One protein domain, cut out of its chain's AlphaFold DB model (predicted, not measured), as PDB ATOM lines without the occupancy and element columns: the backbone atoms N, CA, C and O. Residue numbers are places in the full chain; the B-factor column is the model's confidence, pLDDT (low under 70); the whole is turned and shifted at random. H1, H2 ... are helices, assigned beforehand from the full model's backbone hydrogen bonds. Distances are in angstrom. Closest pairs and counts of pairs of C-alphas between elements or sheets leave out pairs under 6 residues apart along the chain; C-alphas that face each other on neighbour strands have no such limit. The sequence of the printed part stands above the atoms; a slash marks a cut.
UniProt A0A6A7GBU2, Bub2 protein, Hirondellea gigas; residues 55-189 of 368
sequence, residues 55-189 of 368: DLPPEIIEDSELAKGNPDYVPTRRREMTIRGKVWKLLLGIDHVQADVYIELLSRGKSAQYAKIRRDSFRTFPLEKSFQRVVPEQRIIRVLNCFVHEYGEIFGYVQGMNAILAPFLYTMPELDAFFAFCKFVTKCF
ATOM      1  N   ASP A  55     -52.619-129.509  26.820       47.19
ATOM      2  CA  ASP A  55     -52.574-128.077  27.165       47.19
ATOM      3  C   ASP A  55     -51.659-127.764  28.372       47.19
ATOM      4  O   ASP A  55     -51.522-126.612  28.787       47.19
ATOM      5  N   LEU A  56     -51.017-128.784  28.948       46.72
ATOM      6  CA  LEU A  56     -49.977-128.641  29.948       46.72
ATOM      7  C   LEU A  56     -48.801-127.860  29.343       46.72
ATOM      8  O   LEU A  56     -48.209-128.305  28.356       46.72
ATOM      9  N   PRO A  57     -48.438-126.696  29.911       46.09
ATOM     10  CA  PRO A  57     -47.256-125.976  29.476       46.09
ATOM     11  C   PRO A  57     -46.046-126.898  29.679       46.09
ATOM     12  O   PRO A  57     -45.772-127.282  30.815       46.09
ATOM     13  N   PRO A  58     -45.328-127.286  28.611       50.66
ATOM     14  CA  PRO A  58     -44.178-128.163  28.757       50.66
ATOM     15  C   PRO A  58     -43.119-127.441  29.589       50.66
ATOM     16  O   PRO A  58     -42.755-126.296  29.292       50.66
ATOM     17  N   GLU A  59     -42.665-128.108  30.643       52.66
ATOM     18  CA  GLU A  59     -41.702-127.581  31.604       52.66
ATOM     19  C   GLU A  59     -40.408-127.181  30.870       52.66
ATOM     20  O   GLU A  59     -39.886-127.911  30.018       52.66
ATOM     21  N   ILE A  60     -39.908-125.967  31.131       57.75
ATOM     22  CA  ILE A  60     -38.594-125.551  30.633       57.75
ATOM     23  C   ILE A  60     -37.573-126.246  31.524       57.75
ATOM     24  O   ILE A  60     -37.382-125.853  32.669       57.75
ATOM     25  N   ILE A  61     -36.946-127.289  30.997       55.03
ATOM     26  CA  ILE A  61     -35.913-128.038  31.704       55.03
ATOM     27  C   ILE A  61     -34.562-127.570  31.171       55.03
ATOM     28  O   ILE A  61     -34.322-127.605  29.962       55.03
ATOM     29  N   GLU A  62     -33.685-127.124  32.069       56.75
ATOM     30  CA  GLU A  62     -32.273-126.935  31.749       56.75
ATOM     31  C   GLU A  62     -31.628-128.299  31.508       56.75
ATOM     32  O   GLU A  62     -31.539-129.146  32.397       56.75
ATOM     33  N   ASP A  63     -31.164-128.513  30.284       61.72
ATOM     34  CA  ASP A  63     -30.312-129.645  29.963       61.72
ATOM     35  C   ASP A  63     -28.889-129.309  30.419       61.72
ATOM     36  O   ASP A  63     -28.139-128.610  29.734       61.72
ATOM     37  N   SER A  64     -28.554-129.764  31.629       58.97
ATOM     38  CA  SER A  64     -27.283-129.457  32.292       58.97
ATOM     39  C   SER A  64     -26.042-129.922  31.520       58.97
ATOM     40  O   SER A  64     -24.953-129.408  31.779       58.97
ATOM     41  N   GLU A  65     -26.178-130.863  30.579       61.31
ATOM     42  CA  GLU A  65     -25.073-131.298  29.720       61.31
ATOM     43  C   GLU A  65     -24.917-130.372  28.513       61.31
ATOM     44  O   GLU A  65     -23.811-129.916  28.241       61.31
ATOM     45  N   LEU A  66     -26.020-129.998  27.856       62.09
ATOM     46  CA  LEU A  66     -25.998-129.034  26.744       62.09
ATOM     47  C   LEU A  66     -25.667-127.600  27.190       62.09
ATOM     48  O   LEU A  66     -25.165-126.809  26.389       62.09
ATOM     49  N   ALA A  67     -25.953-127.254  28.447       62.09
ATOM     50  CA  ALA A  67     -25.608-125.964  29.040       62.09
ATOM     51  C   ALA A  67     -24.104-125.831  29.333       62.09
ATOM     52  O   ALA A  67     -23.558-124.724  29.324       62.09
ATOM     53  N   LYS A  68     -23.402-126.944  29.588       61.00
ATOM     54  CA  LYS A  68     -21.966-126.930  29.889       61.00
ATOM     55  C   LYS A  68     -21.161-126.641  28.621       61.00
ATOM     56  O   LYS A  68     -21.098-127.451  27.708       61.00
ATOM     57  N   GLY A  69     -20.497-125.485  28.588       57.50
ATOM     58  CA  GLY A  69     -19.563-125.122  27.514       57.50
ATOM     59  C   GLY A  69     -20.202-124.517  26.259       57.50
ATOM     60  O   GLY A  69     -19.475-124.182  25.328       57.50
ATOM     61  N   ASN A  70     -21.523-124.312  26.237       63.75
ATOM     62  CA  ASN A  70     -22.216-123.633  25.143       63.75
ATOM     63  C   ASN A  70     -22.615-122.198  25.558       63.75
ATOM     64  O   ASN A  70     -23.640-122.018  26.217       63.75
ATOM     65  N   PRO A  71     -21.841-121.160  25.177       57.72
ATOM     66  CA  PRO A  71     -22.105-119.776  25.582       57.72
ATOM     67  C   PRO A  71     -23.392-119.189  24.977       57.72
ATOM     68  O   PRO A  71     -23.889-118.184  25.475       57.72
ATOM     69  N   ASP A  72     -23.939-119.819  23.934       61.84
ATOM     70  CA  ASP A  72     -25.202-119.445  23.291       61.84
ATOM     71  C   ASP A  72     -26.373-120.350  23.766       61.84
ATOM     72  O   ASP A  72     -27.440-120.372  23.142       61.84
ATOM     73  N   TYR A  73     -26.202-121.129  24.849       64.38
ATOM     74  CA  TYR A  73     -27.257-122.003  25.370       64.38
ATOM     75  C   TYR A  73     -28.443-121.191  25.893       64.38
ATOM     76  O   TYR A  73     -28.333-120.382  26.812       64.38
ATOM     77  N   VAL A  74     -29.612-121.466  25.322       61.44
ATOM     78  CA  VAL A  74     -30.897-120.989  25.826       61.44
ATOM     79  C   VAL A  74     -31.656-122.222  26.307       61.44
ATOM     80  O   VAL A  74     -31.856-123.124  25.484       61.44
ATOM     81  N   PRO A  75     -32.090-122.281  27.583       60.84
ATOM     82  CA  PRO A  75     -32.941-123.356  28.070       60.84
ATOM     83  C   PRO A  75     -34.166-123.494  27.168       60.84
ATOM     84  O   PRO A  75     -34.944-122.556  26.979       60.84
ATOM     85  N   THR A  76     -34.318-124.663  26.555       61.62
ATOM     86  CA  THR A  76     -35.448-124.964  25.674       61.62
ATOM     87  C   THR A  76     -36.223-126.142  26.228       61.62
ATOM     88  O   THR A  76     -35.623-127.081  26.732       61.62
ATOM     89  N   ARG A  77     -37.550-126.123  26.059       65.69
ATOM     90  CA  ARG A  77     -38.454-127.252  26.346       65.69
ATOM     91  C   ARG A  77     -37.822-128.569  25.875       65.69
ATOM     92  O   ARG A  77     -37.493-128.661  24.687       65.69
ATOM     93  N   ARG A  78     -37.656-129.564  26.754       65.62
ATOM     94  CA  ARG A  78     -37.184-130.895  26.343       65.62
ATOM     95  C   ARG A  78     -38.299-131.562  25.543       65.62
ATOM     96  O   ARG A  78     -39.448-131.577  25.973       65.62
ATOM     97  N   ARG A  79     -37.978-132.060  24.350       75.69
ATOM     98  CA  ARG A  79     -38.915-132.861  23.559       75.69
ATOM     99  C   ARG A  79     -38.690-134.322  23.909       75.69
ATOM    100  O   ARG A  79     -37.571-134.796  23.755       75.69
ATOM    101  N   GLU A  80     -39.723-134.998  24.393       82.19
ATOM    102  CA  GLU A  80     -39.707-136.451  24.542       82.19
ATOM    103  C   GLU A  80     -39.873-137.137  23.182       82.19
ATOM    104  O   GLU A  80     -40.418-136.560  22.237       82.19
ATOM    105  N   MET A  81     -39.375-138.368  23.090       88.50
ATOM    106  CA  MET A  81     -39.547-139.213  21.914       88.50
ATOM    107  C   MET A  81     -41.020-139.581  21.758       88.50
ATOM    108  O   MET A  81     -41.592-140.188  22.660       88.50
ATOM    109  N   THR A  82     -41.630-139.255  20.618       90.94
ATOM    110  CA  THR A  82     -42.972-139.764  20.309       90.94
ATOM    111  C   THR A  82     -42.892-141.176  19.735       90.94
ATOM    112  O   THR A  82     -41.828-141.625  19.304       90.94
ATOM    113  N   ILE A  83     -44.028-141.877  19.661       91.62
ATOM    114  CA  ILE A  83     -44.091-143.162  18.953       91.62
ATOM    115  C   ILE A  83     -43.698-142.992  17.484       91.62
ATOM    116  O   ILE A  83     -42.899-143.786  16.991       91.62
ATOM    117  N   ARG A  84     -44.138-141.917  16.809       94.38
ATOM    118  CA  ARG A  84     -43.664-141.597  15.450       94.38
ATOM    119  C   ARG A  84     -42.145-141.440  15.401       94.38
ATOM    120  O   ARG A  84     -41.503-142.046  14.549       94.38
ATOM    121  N   GLY A  85     -41.557-140.702  16.345       94.25
ATOM    122  CA  GLY A  85     -40.104-140.553  16.442       94.25
ATOM    123  C   GLY A  85     -39.371-141.888  16.633       94.25
ATOM    124  O   GLY A  85     -38.381-142.146  15.946       94.25
ATOM    125  N   LYS A  86     -39.884-142.768  17.510       94.62
ATOM    126  CA  LYS A  86     -39.337-144.117  17.752       94.62
ATOM    127  C   LYS A  86     -39.383-144.958  16.474       94.62
ATOM    128  O   LYS A  86     -38.362-145.515  16.081       94.62
ATOM    129  N   VAL A  87     -40.534-144.993  15.800       95.94
ATOM    130  CA  VAL A  87     -40.725-145.723  14.537       95.94
ATOM    131  C   VAL A  87     -39.765-145.215  13.464       95.94
ATOM    132  O   VAL A  87     -39.062-146.009  12.847       95.94
ATOM    133  N   TRP A  88     -39.658-143.898  13.276       96.38
ATOM    134  CA  TRP A  88     -38.765-143.314  12.272       96.38
ATOM    135  C   TRP A  88     -37.294-143.630  12.544       96.38
ATOM    136  O   TRP A  88     -36.566-143.965  11.614       96.38
ATOM    137  N   LYS A  89     -36.848-143.587  13.805       94.50
ATOM    138  CA  LYS A  89     -35.485-144.008  14.165       94.50
ATOM    139  C   LYS A  89     -35.222-145.468  13.821       94.50
ATOM    140  O   LYS A  89     -34.157-145.778  13.288       94.50
ATOM    141  N   LEU A  90     -36.174-146.354  14.118       94.25
ATOM    142  CA  LEU A  90     -36.043-147.775  13.813       94.25
ATOM    143  C   LEU A  90     -35.965-148.007  12.304       94.25
ATOM    144  O   LEU A  90     -35.036-148.676  11.857       94.25
ATOM    145  N   LEU A  91     -36.852-147.384  11.526       93.44
ATOM    146  CA  LEU A  91     -36.865-147.470  10.060       93.44
ATOM    147  C   LEU A  91     -35.603-146.873   9.421       93.44
ATOM    148  O   LEU A  91     -35.097-147.396   8.435       93.44
ATOM    149  N   LEU A  92     -35.035-145.819  10.011       91.94
ATOM    150  CA  LEU A  92     -33.740-145.275   9.596       91.94
ATOM    151  C   LEU A  92     -32.553-146.132  10.064       91.94
ATOM    152  O   LEU A  92     -31.418-145.815   9.714       91.94
ATOM    153  N   GLY A  93     -32.756-147.180  10.866       91.12
ATOM    154  CA  GLY A  93     -31.677-148.003  11.422       91.12
ATOM    155  C   GLY A  93     -30.763-147.216  12.364       91.12
ATOM    156  O   GLY A  93     -29.543-147.221  12.184       91.12
ATOM    157  N   ILE A  94     -31.340-146.419  13.266       90.81
ATOM    158  CA  ILE A  94     -30.605-145.622  14.258       90.81
ATOM    159  C   ILE A  94     -30.837-146.216  15.641       90.81
ATOM    160  O   ILE A  94     -31.803-145.875  16.329       90.81
ATOM    161  N   ASP A  95     -29.906-147.068  16.051       85.44
ATOM    162  CA  ASP A  95     -29.983-147.781  17.327       85.44
ATOM    163  C   ASP A  95     -29.260-147.039  18.454       85.44
ATOM    164  O   ASP A  95     -29.671-147.098  19.611       85.44
ATOM    165  N   HIS A  96     -28.217-146.275  18.114       86.69
ATOM    166  CA  HIS A  96     -27.404-145.535  19.075       86.69
ATOM    167  C   HIS A  96     -27.146-144.103  18.596       86.69
ATOM    168  O   HIS A  96     -26.845-143.866  17.426       86.69
ATOM    169  N   VAL A  97     -27.226-143.149  19.526       91.31
ATOM    170  CA  VAL A  97     -26.830-141.743  19.346       91.31
ATOM    171  C   VAL A  97     -25.717-141.383  20.328       91.31
ATOM    172  O   VAL A  97     -25.716-141.884  21.448       91.31
ATOM    173  N   GLN A  98     -24.750-140.569  19.914       89.62
ATOM    174  CA  GLN A  98     -23.560-140.241  20.710       89.62
ATOM    175  C   GLN A  98     -23.614-138.772  21.143       89.62
ATOM    176  O   GLN A  98     -23.507-137.863  20.318       89.62
ATOM    177  N   ALA A  99     -23.875-138.538  22.432       89.38
ATOM    178  CA  ALA A  99     -24.071-137.195  22.979       89.38
ATOM    179  C   ALA A  99     -22.784-136.359  22.953       89.38
ATOM    180  O   ALA A  99     -22.833-135.176  22.632       89.38
ATOM    181  N   ASP A 100     -21.645-136.987  23.228       89.62
ATOM    182  CA  ASP A 100     -20.306-136.400  23.188       89.62
ATOM    183  C   ASP A 100     -19.975-135.802  21.816       89.62
ATOM    184  O   ASP A 100     -19.567-134.645  21.749       89.62
ATOM    185  N   VAL A 101     -20.263-136.528  20.729       92.19
ATOM    186  CA  VAL A 101     -20.088-136.025  19.354       92.19
ATOM    187  C   VAL A 101     -20.915-134.757  19.127       92.19
ATOM    188  O   VAL A 101     -20.422-133.757  18.606       92.19
ATOM    189  N   TYR A 102     -22.186-134.765  19.540       93.06
ATOM    190  CA  TYR A 102     -23.060-133.609  19.350       93.06
ATOM    191  C   TYR A 102     -22.631-132.402  20.201       93.06
ATOM    192  O   TYR A 102     -22.618-131.272  19.707       93.06
ATOM    193  N   ILE A 103     -22.233-132.634  21.455       89.56
ATOM    194  CA  ILE A 103     -21.718-131.601  22.366       89.56
ATOM    195  C   ILE A 103     -20.421-130.999  21.822       89.56
ATOM    196  O   ILE A 103     -20.263-129.776  21.829       89.56
ATOM    197  N   GLU A 104     -19.517-131.824  21.292       92.12
ATOM    198  CA  GLU A 104     -18.293-131.347  20.651       92.12
ATOM    199  C   GLU A 104     -18.624-130.412  19.482       92.12
ATOM    200  O   GLU A 104     -18.113-129.292  19.417       92.12
ATOM    201  N   LEU A 105     -19.544-130.807  18.597       93.94
ATOM    202  CA  LEU A 105     -19.971-129.975  17.470       93.94
ATOM    203  C   LEU A 105     -20.621-128.658  17.915       93.94
ATOM    204  O   LEU A 105     -20.402-127.624  17.278       93.94
ATOM    205  N   LEU A 106     -21.395-128.667  19.003       91.56
ATOM    206  CA  LEU A 106     -21.958-127.448  19.594       91.56
ATOM    207  C   LEU A 106     -20.863-126.511  20.115       91.56
ATOM    208  O   LEU A 106     -20.937-125.299  19.898       91.56
ATOM    209  N   SER A 107     -19.826-127.063  20.750       91.44
ATOM    210  CA  SER A 107     -18.714-126.290  21.322       91.44
ATOM    211  C   SER A 107     -17.901-125.517  20.274       91.44
ATOM    212  O   SER A 107     -17.288-124.499  20.593       91.44
ATOM    213  N   ARG A 108     -17.964-125.931  18.998       93.00
ATOM    214  CA  ARG A 108     -17.328-125.235  17.862       93.00
ATOM    215  C   ARG A 108     -17.983-123.887  17.530       93.00
ATOM    216  O   ARG A 108     -17.464-123.141  16.701       93.00
ATOM    217  N   GLY A 109     -19.115-123.552  18.151       91.56
ATOM    218  CA  GLY A 109     -19.786-122.266  17.976       91.56
ATOM    219  C   GLY A 109     -20.367-122.079  16.572       91.56
ATOM    220  O   GLY A 109     -20.806-123.026  15.920       91.56
ATOM    221  N   LYS A 110     -20.420-120.834  16.091       95.75
ATOM    222  CA  LYS A 110     -21.082-120.478  14.823       95.75
ATOM    223  C   LYS A 110     -20.241-120.914  13.621       95.75
ATOM    224  O   LYS A 110     -19.098-120.496  13.480       95.75
ATOM    225  N   SER A 111     -20.826-121.705  12.724       96.56
ATOM    226  CA  SER A 111     -20.215-122.047  11.435       96.56
ATOM    227  C   SER A 111     -20.217-120.851  10.476       96.56
ATOM    228  O   SER A 111     -20.970-119.886  10.643       96.56
ATOM    229  N   ALA A 112     -19.449-120.954   9.389       96.06
ATOM    230  CA  ALA A 112     -19.443-119.958   8.314       96.06
ATOM    231  C   ALA A 112     -20.829-119.738   7.667       96.06
ATOM    232  O   ALA A 112     -21.080-118.692   7.070       96.06
ATOM    233  N   GLN A 113     -21.752-120.702   7.796       96.88
ATOM    234  CA  GLN A 113     -23.085-120.653   7.185       96.88
ATOM    235  C   GLN A 113     -24.196-120.275   8.179       96.88
ATOM    236  O   GLN A 113     -25.371-120.225   7.806       96.88
ATOM    237  N   TYR A 114     -23.840-119.929   9.422       95.81
ATOM    238  CA  TYR A 114     -24.783-119.604  10.496       95.81
ATOM    239  C   TYR A 114     -25.804-118.523  10.107       95.81
ATOM    240  O   TYR A 114     -26.997-118.657  10.372       95.81
ATOM    241  N   ALA A 115     -25.373-117.457   9.423       95.38
ATOM    242  CA  ALA A 115     -26.269-116.377   9.003       95.38
ATOM    243  C   ALA A 115     -27.337-116.839   7.992       95.38
ATOM    244  O   ALA A 115     -28.464-116.340   8.011       95.38
ATOM    245  N   LYS A 116     -26.995-117.798   7.119       95.50
ATOM    246  CA  LYS A 116     -27.922-118.389   6.143       95.50
ATOM    247  C   LYS A 116     -28.934-119.294   6.848       95.50
ATOM    248  O   LYS A 116     -30.127-119.165   6.594       95.50
ATOM    249  N   ILE A 117     -28.461-120.116   7.786       97.06
ATOM    250  CA  ILE A 117     -29.302-120.966   8.640       97.06
ATOM    251  C   ILE A 117     -30.313-120.113   9.414       97.06
ATOM    252  O   ILE A 117     -31.511-120.361   9.330       97.06
ATOM    253  N   ARG A 118     -29.852-119.055  10.096       94.88
ATOM    254  CA  ARG A 118     -30.709-118.174  10.906       94.88
ATOM    255  C   ARG A 118     -31.805-117.476  10.091       94.88
ATOM    256  O   ARG A 118     -32.910-117.249  10.570       94.88
ATOM    257  N   ARG A 119     -31.509-117.106   8.843       93.38
ATOM    258  CA  ARG A 119     -32.499-116.480   7.952       93.38
ATOM    259  C   ARG A 119     -33.641-117.438   7.603       93.38
ATOM    260  O   ARG A 119     -34.776-117.002   7.426       93.38
ATOM    261  N   ASP A 120     -33.332-118.723   7.492       93.62
ATOM    262  CA  ASP A 120     -34.296-119.756   7.131       93.62
ATOM    263  C   ASP A 120     -35.036-120.320   8.346       93.62
ATOM    264  O   ASP A 120     -36.234-120.587   8.249       93.62
ATOM    265  N   SER A 121     -34.372-120.430   9.501       90.94
ATOM    266  CA  SER A 121     -34.989-120.890  10.750       90.94
ATOM    267  C   SER A 121     -36.190-120.027  11.133       90.94
ATOM    268  O   SER A 121     -37.275-120.565  11.334       90.94
ATOM    269  N   PHE A 122     -36.044-118.699  11.098       85.38
ATOM    270  CA  PHE A 122     -37.106-117.748  11.453       85.38
ATOM    271  C   PHE A 122     -38.389-117.906  10.616       85.38
ATOM    272  O   PHE A 122     -39.494-117.644  11.083       85.38
ATOM    273  N   ARG A 123     -38.260-118.351   9.363       87.44
ATOM    274  CA  ARG A 123     -39.378-118.532   8.419       87.44
ATOM    275  C   ARG A 123     -39.801-119.995   8.253       87.44
ATOM    276  O   ARG A 123     -40.491-120.317   7.286       87.44
ATOM    277  N   THR A 124     -39.370-120.885   9.145       91.19
ATOM    278  CA  THR A 124     -39.700-122.318   9.107       91.19
ATOM    279  C   THR A 124     -41.083-122.543   9.713       91.19
ATOM    280  O   THR A 124     -41.259-122.353  10.911       91.19
ATOM    281  N   PHE A 125     -42.063-122.920   8.884       89.06
ATOM    282  CA  PHE A 125     -43.460-123.165   9.283       89.06
ATOM    283  C   PHE A 125     -44.081-122.067  10.179       89.06
ATOM    284  O   PHE A 125     -44.619-122.365  11.247       89.06
ATOM    285  N   PRO A 126     -44.042-120.781   9.774       87.62
ATOM    286  CA  PRO A 126     -44.395-119.660  10.652       87.62
ATOM    287  C   PRO A 126     -45.890-119.607  11.004       87.62
ATOM    288  O   PRO A 126     -46.271-118.976  11.985       87.62
ATOM    289  N   LEU A 127     -46.742-120.258  10.204       86.75
ATOM    290  CA  LEU A 127     -48.194-120.301  10.408       86.75
ATOM    291  C   LEU A 127     -48.656-121.538  11.202       86.75
ATOM    292  O   LEU A 127     -49.799-121.587  11.654       86.75
ATOM    293  N   GLU A 128     -47.777-122.522  11.411       87.38
ATOM    294  CA  GLU A 128     -48.112-123.806  12.035       87.38
ATOM    295  C   GLU A 128     -47.958-123.717  13.556       87.38
ATOM    296  O   GLU A 128     -46.902-123.994  14.126       87.38
ATOM    297  N   LYS A 129     -49.024-123.301  14.245       83.94
ATOM    298  CA  LYS A 129     -48.994-123.071  15.701       83.94
ATOM    299  C   LYS A 129     -48.590-124.313  16.498       83.94
ATOM    300  O   LYS A 129     -47.857-124.182  17.475       83.94
ATOM    301  N   SER A 130     -49.053-125.498  16.098       81.50
ATOM    302  CA  SER A 130     -48.689-126.768  16.745       81.50
ATOM    303  C   SER A 130     -47.183-127.028  16.645       81.50
ATOM    304  O   SER A 130     -46.557-127.381  17.642       81.50
ATOM    305  N   PHE A 131     -46.579-126.760  15.485       87.25
ATOM    306  CA  PHE A 131     -45.135-126.850  15.288       87.25
ATOM    307  C   PHE A 131     -44.378-125.827  16.144       87.25
ATOM    308  O   PHE A 131     -43.499-126.209  16.915       87.25
ATOM    309  N   GLN A 132     -44.760-124.545  16.090       85.81
ATOM    310  CA  GLN A 132     -44.076-123.466  16.822       85.81
ATOM    311  C   GLN A 132     -44.102-123.662  18.350       85.81
ATOM    312  O   GLN A 132     -43.179-123.251  19.050       85.81
ATOM    313  N   ARG A 133     -45.139-124.319  18.893       81.44
ATOM    314  CA  ARG A 133     -45.212-124.669  20.325       81.44
ATOM    315  C   ARG A 133     -44.185-125.729  20.732       81.44
ATOM    316  O   ARG A 133     -43.733-125.721  21.881       81.44
ATOM    317  N   VAL A 134     -43.860-126.645  19.821       81.62
ATOM    318  CA  VAL A 134     -43.048-127.845  20.081       81.62
ATOM    319  C   VAL A 134     -41.582-127.640  19.700       81.62
ATOM    320  O   VAL A 134     -40.699-128.157  20.391       81.62
ATOM    321  N   VAL A 135     -41.313-126.879  18.634       87.06
ATOM    322  CA  VAL A 135     -39.983-126.715  18.034       87.06
ATOM    323  C   VAL A 135     -39.547-125.244  18.072       87.06
ATOM    324  O   VAL A 135     -39.913-124.460  17.200       87.06
ATOM    325  N   PRO A 136     -38.727-124.854  19.062       86.31
ATOM    326  CA  PRO A 136     -38.081-123.552  19.107       86.31
ATOM    327  C   PRO A 136     -37.111-123.373  17.940       86.31
ATOM    328  O   PRO A 136     -36.349-124.286  17.609       86.31
ATOM    329  N   GLU A 137     -37.041-122.149  17.417       89.06
ATOM    330  CA  GLU A 137     -36.102-121.760  16.357       89.06
ATOM    331  C   GLU A 137     -34.647-122.149  16.681       89.06
ATOM    332  O   GLU A 137     -33.915-122.634  15.820       89.06
ATOM    333  N   GLN A 138     -34.233-121.999  17.944       88.88
ATOM    334  CA  GLN A 138     -32.863-122.287  18.371       88.88
ATOM    335  C   GLN A 138     -32.459-123.751  18.157       88.88
ATOM    336  O   GLN A 138     -31.302-124.003  17.831       88.88
ATOM    337  N   ARG A 139     -33.392-124.713  18.266       90.88
ATOM    338  CA  ARG A 139     -33.076-126.128  17.997       90.88
ATOM    339  C   ARG A 139     -32.756-126.352  16.520       90.88
ATOM    340  O   ARG A 139     -31.798-127.043  16.193       90.88
ATOM    341  N   ILE A 140     -33.520-125.708  15.631       95.56
ATOM    342  CA  ILE A 140     -33.282-125.742  14.179       95.56
ATOM    343  C   ILE A 140     -31.887-125.187  13.875       95.56
ATOM    344  O   ILE A 140     -31.118-125.819  13.154       95.56
ATOM    345  N   ILE A 141     -31.541-124.036  14.463       95.56
ATOM    346  CA  ILE A 141     -30.234-123.399  14.264       95.56
ATOM    347  C   ILE A 141     -29.100-124.302  14.757       95.56
ATOM    348  O   ILE A 141     -28.147-124.520  14.010       95.56
ATOM    349  N   ARG A 142     -29.193-124.833  15.984       95.50
ATOM    350  CA  ARG A 142     -28.153-125.687  16.579       95.50
ATOM    351  C   ARG A 142     -27.895-126.931  15.739       95.50
ATOM    352  O   ARG A 142     -26.762-127.151  15.325       95.50
ATOM    353  N   VAL A 143     -28.939-127.698  15.426       97.62
ATOM    354  CA  VAL A 143     -28.805-128.946  14.664       97.62
ATOM    355  C   VAL A 143     -28.250-128.698  13.259       97.62
ATOM    356  O   VAL A 143     -27.306-129.377  12.861       97.62
ATOM    357  N   LEU A 144     -28.757-127.700  12.524       98.31
ATOM    358  CA  LEU A 144     -28.227-127.381  11.191       98.31
ATOM    359  C   LEU A 144     -26.785-126.870  11.243       98.31
ATOM    360  O   LEU A 144     -25.995-127.166  10.353       98.31
ATOM    361  N   ASN A 145     -26.422-126.108  12.275       97.50
ATOM    362  CA  ASN A 145     -25.061-125.615  12.438       97.50
ATOM    363  C   ASN A 145     -24.081-126.754  12.758       97.50
ATOM    364  O   ASN A 145     -23.011-126.805  12.158       97.50
ATOM    365  N   CYS A 146     -24.464-127.696  13.628       97.56
ATOM    366  CA  CYS A 146     -23.700-128.922  13.875       97.56
ATOM    367  C   CYS A 146     -23.576-129.776  12.608       97.56
ATOM    368  O   CYS A 146     -22.489-130.258  12.311       97.56
ATOM    369  N   PHE A 147     -24.650-129.902  11.818       98.00
ATOM    370  CA  PHE A 147     -24.596-130.592  10.527       98.00
ATOM    371  C   PHE A 147     -23.572-129.946   9.587       98.00
ATOM    372  O   PHE A 147     -22.812-130.652   8.938       98.00
ATOM    373  N   VAL A 148     -23.513-128.612   9.522       97.44
ATOM    374  CA  VAL A 148     -22.511-127.909   8.704       97.44
ATOM    375  C   VAL A 148     -21.093-128.104   9.241       97.44
ATOM    376  O   VAL A 148     -20.172-128.213   8.443       97.44
ATOM    377  N   HIS A 149     -20.888-128.157  10.557       96.94
ATOM    378  CA  HIS A 149     -19.560-128.446  11.113       96.94
ATOM    379  C   HIS A 149     -19.066-129.852  10.769       96.94
ATOM    380  O   HIS A 149     -17.870-130.028  10.570       96.94
ATOM    381  N   GLU A 150     -19.974-130.823  10.698       95.62
ATOM    382  CA  GLU A 150     -19.641-132.225  10.427       95.62
ATOM    383  C   GLU A 150     -19.565-132.540   8.923       95.62
ATOM    384  O   GLU A 150     -18.650-133.208   8.459       95.62
ATOM    385  N   TYR A 151     -20.516-132.033   8.134       94.94
ATOM    386  CA  TYR A 151     -20.717-132.403   6.726       94.94
ATOM    387  C   TYR A 151     -20.585-131.220   5.755       94.94
ATOM    388  O   TYR A 151     -20.927-131.331   4.573       94.94
ATOM    389  N   GLY A 152     -20.114-130.065   6.231       92.00
ATOM    390  CA  GLY A 152     -20.095-128.810   5.478       92.00
ATOM    391  C   GLY A 152     -19.211-128.805   4.237       92.00
ATOM    392  O   GLY A 152     -19.506-128.052   3.311       92.00
ATOM    393  N   GLU A 153     -18.175-129.644   4.199       89.75
ATOM    394  CA  GLU A 153     -17.272-129.760   3.046       89.75
ATOM    395  C   GLU A 153     -17.961-130.384   1.828       89.75
ATOM    396  O   GLU A 153     -17.715-129.965   0.699       89.75
ATOM    397  N   ILE A 154     -18.857-131.350   2.056       89.50
ATOM    398  CA  ILE A 154     -19.553-132.079   0.986       89.50
ATOM    399  C   ILE A 154     -20.944-131.489   0.735       89.50
ATOM    400  O   ILE A 154     -21.321-131.242  -0.408       89.50
ATOM    401  N   PHE A 155     -21.723-131.280   1.798       91.75
ATOM    402  CA  PHE A 155     -23.132-130.893   1.698       91.75
ATOM    403  C   PHE A 155     -23.340-129.390   1.879       91.75
ATOM    404  O   PHE A 155     -24.089-128.762   1.128       91.75
ATOM    405  N   GLY A 156     -22.694-128.795   2.886       92.50
ATOM    406  CA  GLY A 156     -23.010-127.433   3.319       92.50
ATOM    407  C   GLY A 156     -24.477-127.268   3.753       92.50
ATOM    408  O   GLY A 156     -25.222-128.233   3.899       92.50
ATOM    409  N   TYR A 157     -24.911-126.023   3.971       96.19
ATOM    410  CA  TYR A 157     -26.319-125.697   4.191       96.19
ATOM    411  C   TYR A 157     -26.969-125.215   2.893       96.19
ATOM    412  O   TYR A 157     -26.644-124.147   2.352       96.19
ATOM    413  N   VAL A 158     -27.961-125.965   2.423       93.69
ATOM    414  CA  VAL A 158     -28.808-125.618   1.280       93.69
ATOM    415  C   VAL A 158     -30.181-125.172   1.780       93.69
ATOM    416  O   VAL A 158     -30.760-125.755   2.695       93.69
ATOM    417  N   GLN A 159     -30.718-124.109   1.177       91.25
ATOM    418  CA  GLN A 159     -32.047-123.611   1.524       91.25
ATOM    419  C   GLN A 159     -33.091-124.718   1.310       91.25
ATOM    420  O   GLN A 159     -33.148-125.314   0.237       91.25
ATOM    421  N   GLY A 160     -33.929-124.955   2.321       92.00
ATOM    422  CA  GLY A 160     -34.903-126.049   2.342       92.00
ATOM    423  C   GLY A 160     -34.548-127.155   3.337       92.00
ATOM    424  O   GLY A 160     -35.451-127.835   3.817       92.00
ATOM    425  N   MET A 161     -33.279-127.281   3.744       96.31
ATOM    426  CA  MET A 161     -32.863-128.258   4.761       96.31
ATOM    427  C   MET A 161     -33.549-128.034   6.116       96.31
ATOM    428  O   MET A 161     -33.856-128.988   6.824       96.31
ATOM    429  N   ASN A 162     -33.869-126.785   6.459       96.25
ATOM    430  CA  ASN A 162     -34.674-126.439   7.631       96.25
ATOM    431  C   ASN A 162     -36.075-127.081   7.609       96.25
ATOM    432  O   ASN A 162     -36.562-127.521   8.648       96.25
ATOM    433  N   ALA A 163     -36.704-127.173   6.433       95.25
ATOM    434  CA  ALA A 163     -38.014-127.804   6.278       95.25
ATOM    435  C   ALA A 163     -37.941-129.332   6.412       95.25
ATOM    436  O   ALA A 163     -38.888-129.941   6.893       95.25
ATOM    437  N   ILE A 164     -36.805-129.934   6.047       97.12
ATOM    438  CA  ILE A 164     -36.539-131.368   6.229       97.12
ATOM    439  C   ILE A 164     -36.241-131.714   7.684       97.12
ATOM    440  O   ILE A 164     -36.665-132.754   8.178       97.12
ATOM    441  N   LEU A 165     -35.496-130.858   8.382       97.88
ATOM    442  CA  LEU A 165     -35.166-131.069   9.787       97.88
ATOM    443  C   LEU A 165     -36.404-130.961  10.693       97.88
ATOM    444  O   LEU A 165     -36.505-131.649  11.708       97.88
ATOM    445  N   ALA A 166     -37.336-130.078  10.344       95.56
ATOM    446  CA  ALA A 166     -38.497-129.753  11.162       95.56
ATOM    447  C   ALA A 166     -39.343-130.979  11.584       95.56
ATOM    448  O   ALA A 166     -39.605-131.093  12.783       95.56
ATOM    449  N   PRO A 167     -39.726-131.922  10.696       95.19
ATOM    450  CA  PRO A 167     -40.407-133.158  11.095       95.19
ATOM    451  C   PRO A 167     -39.648-134.002  12.129       95.19
ATOM    452  O   PRO A 167     -40.272-134.547  13.041       95.19
ATOM    453  N   PHE A 168     -38.315-134.076  12.052       96.38
ATOM    454  CA  PHE A 168     -37.513-134.777  13.060       96.38
ATOM    455  C   PHE A 168     -37.576-134.045  14.403       96.38
ATOM    456  O   PHE A 168     -38.012-134.616  15.395       96.38
ATOM    457  N   LEU A 169     -37.270-132.746  14.444       94.00
ATOM    458  CA  LEU A 169     -37.355-131.966  15.690       94.00
ATOM    459  C   LEU A 169     -38.758-131.941  16.309       94.00
ATOM    460  O   LEU A 169     -38.902-131.727  17.515       94.00
ATOM    461  N   TYR A 170     -39.789-132.126  15.487       91.38
ATOM    462  CA  TYR A 170     -41.160-132.247  15.951       91.38
ATOM    463  C   TYR A 170     -41.433-133.598  16.624       91.38
ATOM    464  O   TYR A 170     -42.200-133.645  17.580       91.38
ATOM    465  N   THR A 171     -40.817-134.692  16.182       91.56
ATOM    466  CA  THR A 171     -41.149-136.065  16.620       91.56
ATOM    467  C   THR A 171     -40.174-136.657  17.636       91.56
ATOM    468  O   THR A 171     -40.528-137.605  18.334       91.56
ATOM    469  N   MET A 172     -38.964-136.110  17.764       91.25
ATOM    470  CA  MET A 172     -37.925-136.674  18.630       91.25
ATOM    471  C   MET A 172     -37.091-135.604  19.359       91.25
ATOM    472  O   MET A 172     -37.144-134.423  18.994       91.25
ATOM    473  N   PRO A 173     -36.335-135.987  20.409       90.69
ATOM    474  CA  PRO A 173     -35.388-135.101  21.077       90.69
ATOM    475  C   PRO A 173     -34.328-134.552  20.113       90.69
ATOM    476  O   PRO A 173     -34.062-135.121  19.059       90.69
ATOM    477  N   GLU A 174     -33.687-133.445  20.488       92.00
ATOM    478  CA  GLU A 174     -32.722-132.742  19.628       92.00
ATOM    479  C   GLU A 174     -31.534-133.611  19.200       92.00
ATOM    480  O   GLU A 174     -31.178-133.615  18.023       92.00
ATOM    481  N   LEU A 175     -30.965-134.372  20.139       92.75
ATOM    482  CA  LEU A 175     -29.853-135.279  19.868       92.75
ATOM    483  C   LEU A 175     -30.243-136.330  18.821       92.75
ATOM    484  O   LEU A 175     -29.546-136.519  17.829       92.75
ATOM    485  N   ASP A 176     -31.393-136.972  19.015       94.94
ATOM    486  CA  ASP A 176     -31.939-137.948  18.075       94.94
ATOM    487  C   ASP A 176     -32.230-137.328  16.709       94.94
ATOM    488  O   ASP A 176     -31.873-137.904  15.683       94.94
ATOM    489  N   ALA A 177     -32.819-136.129  16.694       97.00
ATOM    490  CA  ALA A 177     -33.132-135.405  15.472       97.00
ATOM    491  C   ALA A 177     -31.869-135.049  14.684       97.00
ATOM    492  O   ALA A 177     -31.900-135.118  13.458       97.00
ATOM    493  N   PHE A 178     -30.761-134.712  15.355       97.56
ATOM    494  CA  PHE A 178     -29.472-134.492  14.699       97.56
ATOM    495  C   PHE A 178     -29.003-135.751  13.968       97.56
ATOM    496  O   PHE A 178     -28.810-135.704  12.755       97.56
ATOM    497  N   PHE A 179     -28.894-136.892  14.654       96.94
ATOM    498  CA  PHE A 179     -28.438-138.132  14.013       96.94
ATOM    499  C   PHE A 179     -29.405-138.627  12.928       96.94
ATOM    500  O   PHE A 179     -28.957-139.062  11.865       96.94
ATOM    501  N   ALA A 180     -30.717-138.510  13.152       97.44
ATOM    502  CA  ALA A 180     -31.737-138.854  12.164       97.44
ATOM    503  C   ALA A 180     -31.643-137.985  10.912       97.44
ATOM    504  O   ALA A 180     -31.594-138.512   9.802       97.44
ATOM    505  N   PHE A 181     -31.528-136.670  11.085       98.06
ATOM    506  CA  PHE A 181     -31.349-135.735   9.984       98.06
ATOM    507  C   PHE A 181     -30.051-135.999   9.215       98.06
ATOM    508  O   PHE A 181     -30.083-136.091   7.988       98.06
ATOM    509  N   CYS A 182     -28.927-136.180   9.918       96.25
ATOM    510  CA  CYS A 182     -27.635-136.500   9.313       96.25
ATOM    511  C   CYS A 182     -27.721-137.780   8.478       96.25
ATOM    512  O   CYS A 182     -27.340-137.769   7.307       96.25
ATOM    513  N   LYS A 183     -28.271-138.870   9.030       94.31
ATOM    514  CA  LYS A 183     -28.421-140.132   8.294       94.31
ATOM    515  C   LYS A 183     -29.353-139.974   7.097       94.31
ATOM    516  O   LYS A 183     -28.998-140.386   5.996       94.31
ATOM    517  N   PHE A 184     -30.498-139.324   7.283       94.81
ATOM    518  CA  PHE A 184     -31.469-139.114   6.217       94.81
ATOM    519  C   PHE A 184     -30.842-138.336   5.052       94.81
ATOM    520  O   PHE A 184     -30.802-138.838   3.930       94.81
ATOM    521  N   VAL A 185     -30.259-137.163   5.315       94.12
ATOM    522  CA  VAL A 185     -29.646-136.302   4.288       94.12
ATOM    523  C   VAL A 185     -28.450-136.967   3.620       94.12
ATOM    524  O   VAL A 185     -28.333-136.910   2.402       94.12
ATOM    525  N   THR A 186     -27.560-137.604   4.381       92.06
ATOM    526  CA  THR A 186     -26.298-138.112   3.820       92.06
ATOM    527  C   THR A 186     -26.434-139.481   3.158       92.06
ATOM    528  O   THR A 186     -25.620-139.807   2.292       92.06
ATOM    529  N   LYS A 187     -27.442-140.284   3.536       87.19
ATOM    530  CA  LYS A 187     -27.595-141.674   3.070       87.19
ATOM    531  C   LYS A 187     -28.851-141.926   2.250       87.19
ATOM    532  O   LYS A 187     -28.766-142.590   1.223       87.19
ATOM    533  N   CYS A 188     -30.006-141.412   2.666       87.06
ATOM    534  CA  CYS A 188     -31.286-141.781   2.047       87.06
ATOM    535  C   CYS A 188     -31.595-140.972   0.776       87.06
ATOM    536  O   CYS A 188     -32.226-141.480  -0.155       87.06
ATOM    537  N   PHE A 189     -31.176-139.705   0.723       90.38
ATOM    538  CA  PHE A 189     -31.431-138.819  -0.420       90.38
ATOM    539  C   PHE A 189     -30.362-137.716  -0.615       90.38
ATOM    540  O   PHE A 189     -30.706-136.544  -0.791       90.38
TER     541      PHE A 189
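Overview. This is residues 55 to 189 of the 368 residues of the protein "Bub2 protein" of Hirondellea gigas (UniProt A0A6A7GBU2). Three helices, H5, H6 and H7, cross one another at steep angles in a triangle and make the core of a compact, rounded cluster of helices. H2 and H3 pack on H5, H1 and H4 lie at the rim near the same end of H6, by Thr 171 and Tyr 170, and a long stretch with no named element, residues 55 to 82, runs along the outside before H1. The printed part has 135 residues with seven named helices, H1 to H7 in order along the chain, and no named strand; the class is all helix. The radius of gyration of the C-alphas is 14.0 A, and the C-alphas span 42 by 35 by 32 A.

Arrangement. Go first past residues 55 to 82 to H1, residues 83 to 91, which touches H6, residues 161 to 171, only at their ends, and only just, with 3 pairs of C-alphas within 8 A; the closest are those of Gly 85 and Thr 171, 4.6 A apart. H2, residues 99 to 107, touches H5, residues 137 to 151, about perpendicular at 83 degrees, with the C-alphas of Leu 105 and Cys 146 closest at 5.3 A. H3, residues 114 to 121, also touches H5, at a steep tilt of 46 degrees, opposite ways; look at the C-alphas of Ser 121 and Glu 137, the closest, 5.8 A apart. H4, residues 129 to 134, is close to H6 but not clearly touching; the C-alphas of Val 134 and Tyr 170 come closest, at 6.3 A. H5 and H6 are the hub, touching four helices each, and H5 touches H6 with residues 139 to 144 alone, closest at the C-alphas of Ile 140 and Asn 162, 6.7 A. H7, residues 174 to 188, touches H5 at the C-alphas of Val 143 and Phe 178, 5.6 A, and H6 at those of Phe 168 and Ala 177, 5.0 A. Every O i to N i+4 pair is within hydrogen-bond range in H1, H2, H3, H5 and H7, against 1 of 2 in H4 and 5 of 7 in H6.

Along the chain. Find C-alpha 83 at (-44.091, -143.162, 18.953), where H1 begins. H5 runs 21.0 A from C-alpha 137 at (-36.102, -121.760, 16.357), H6 16.4 A, and H7 19.8 A to C-alpha 188 at (-31.286, -141.781, 2.047).

Size, cuts and confidence. The C-alphas of Asp 55 and Glu 153 are the two farthest apart, 42.8 A. The printed part has no cut, and no link between helices is long. Residues 55 to 78 have pLDDT under 70.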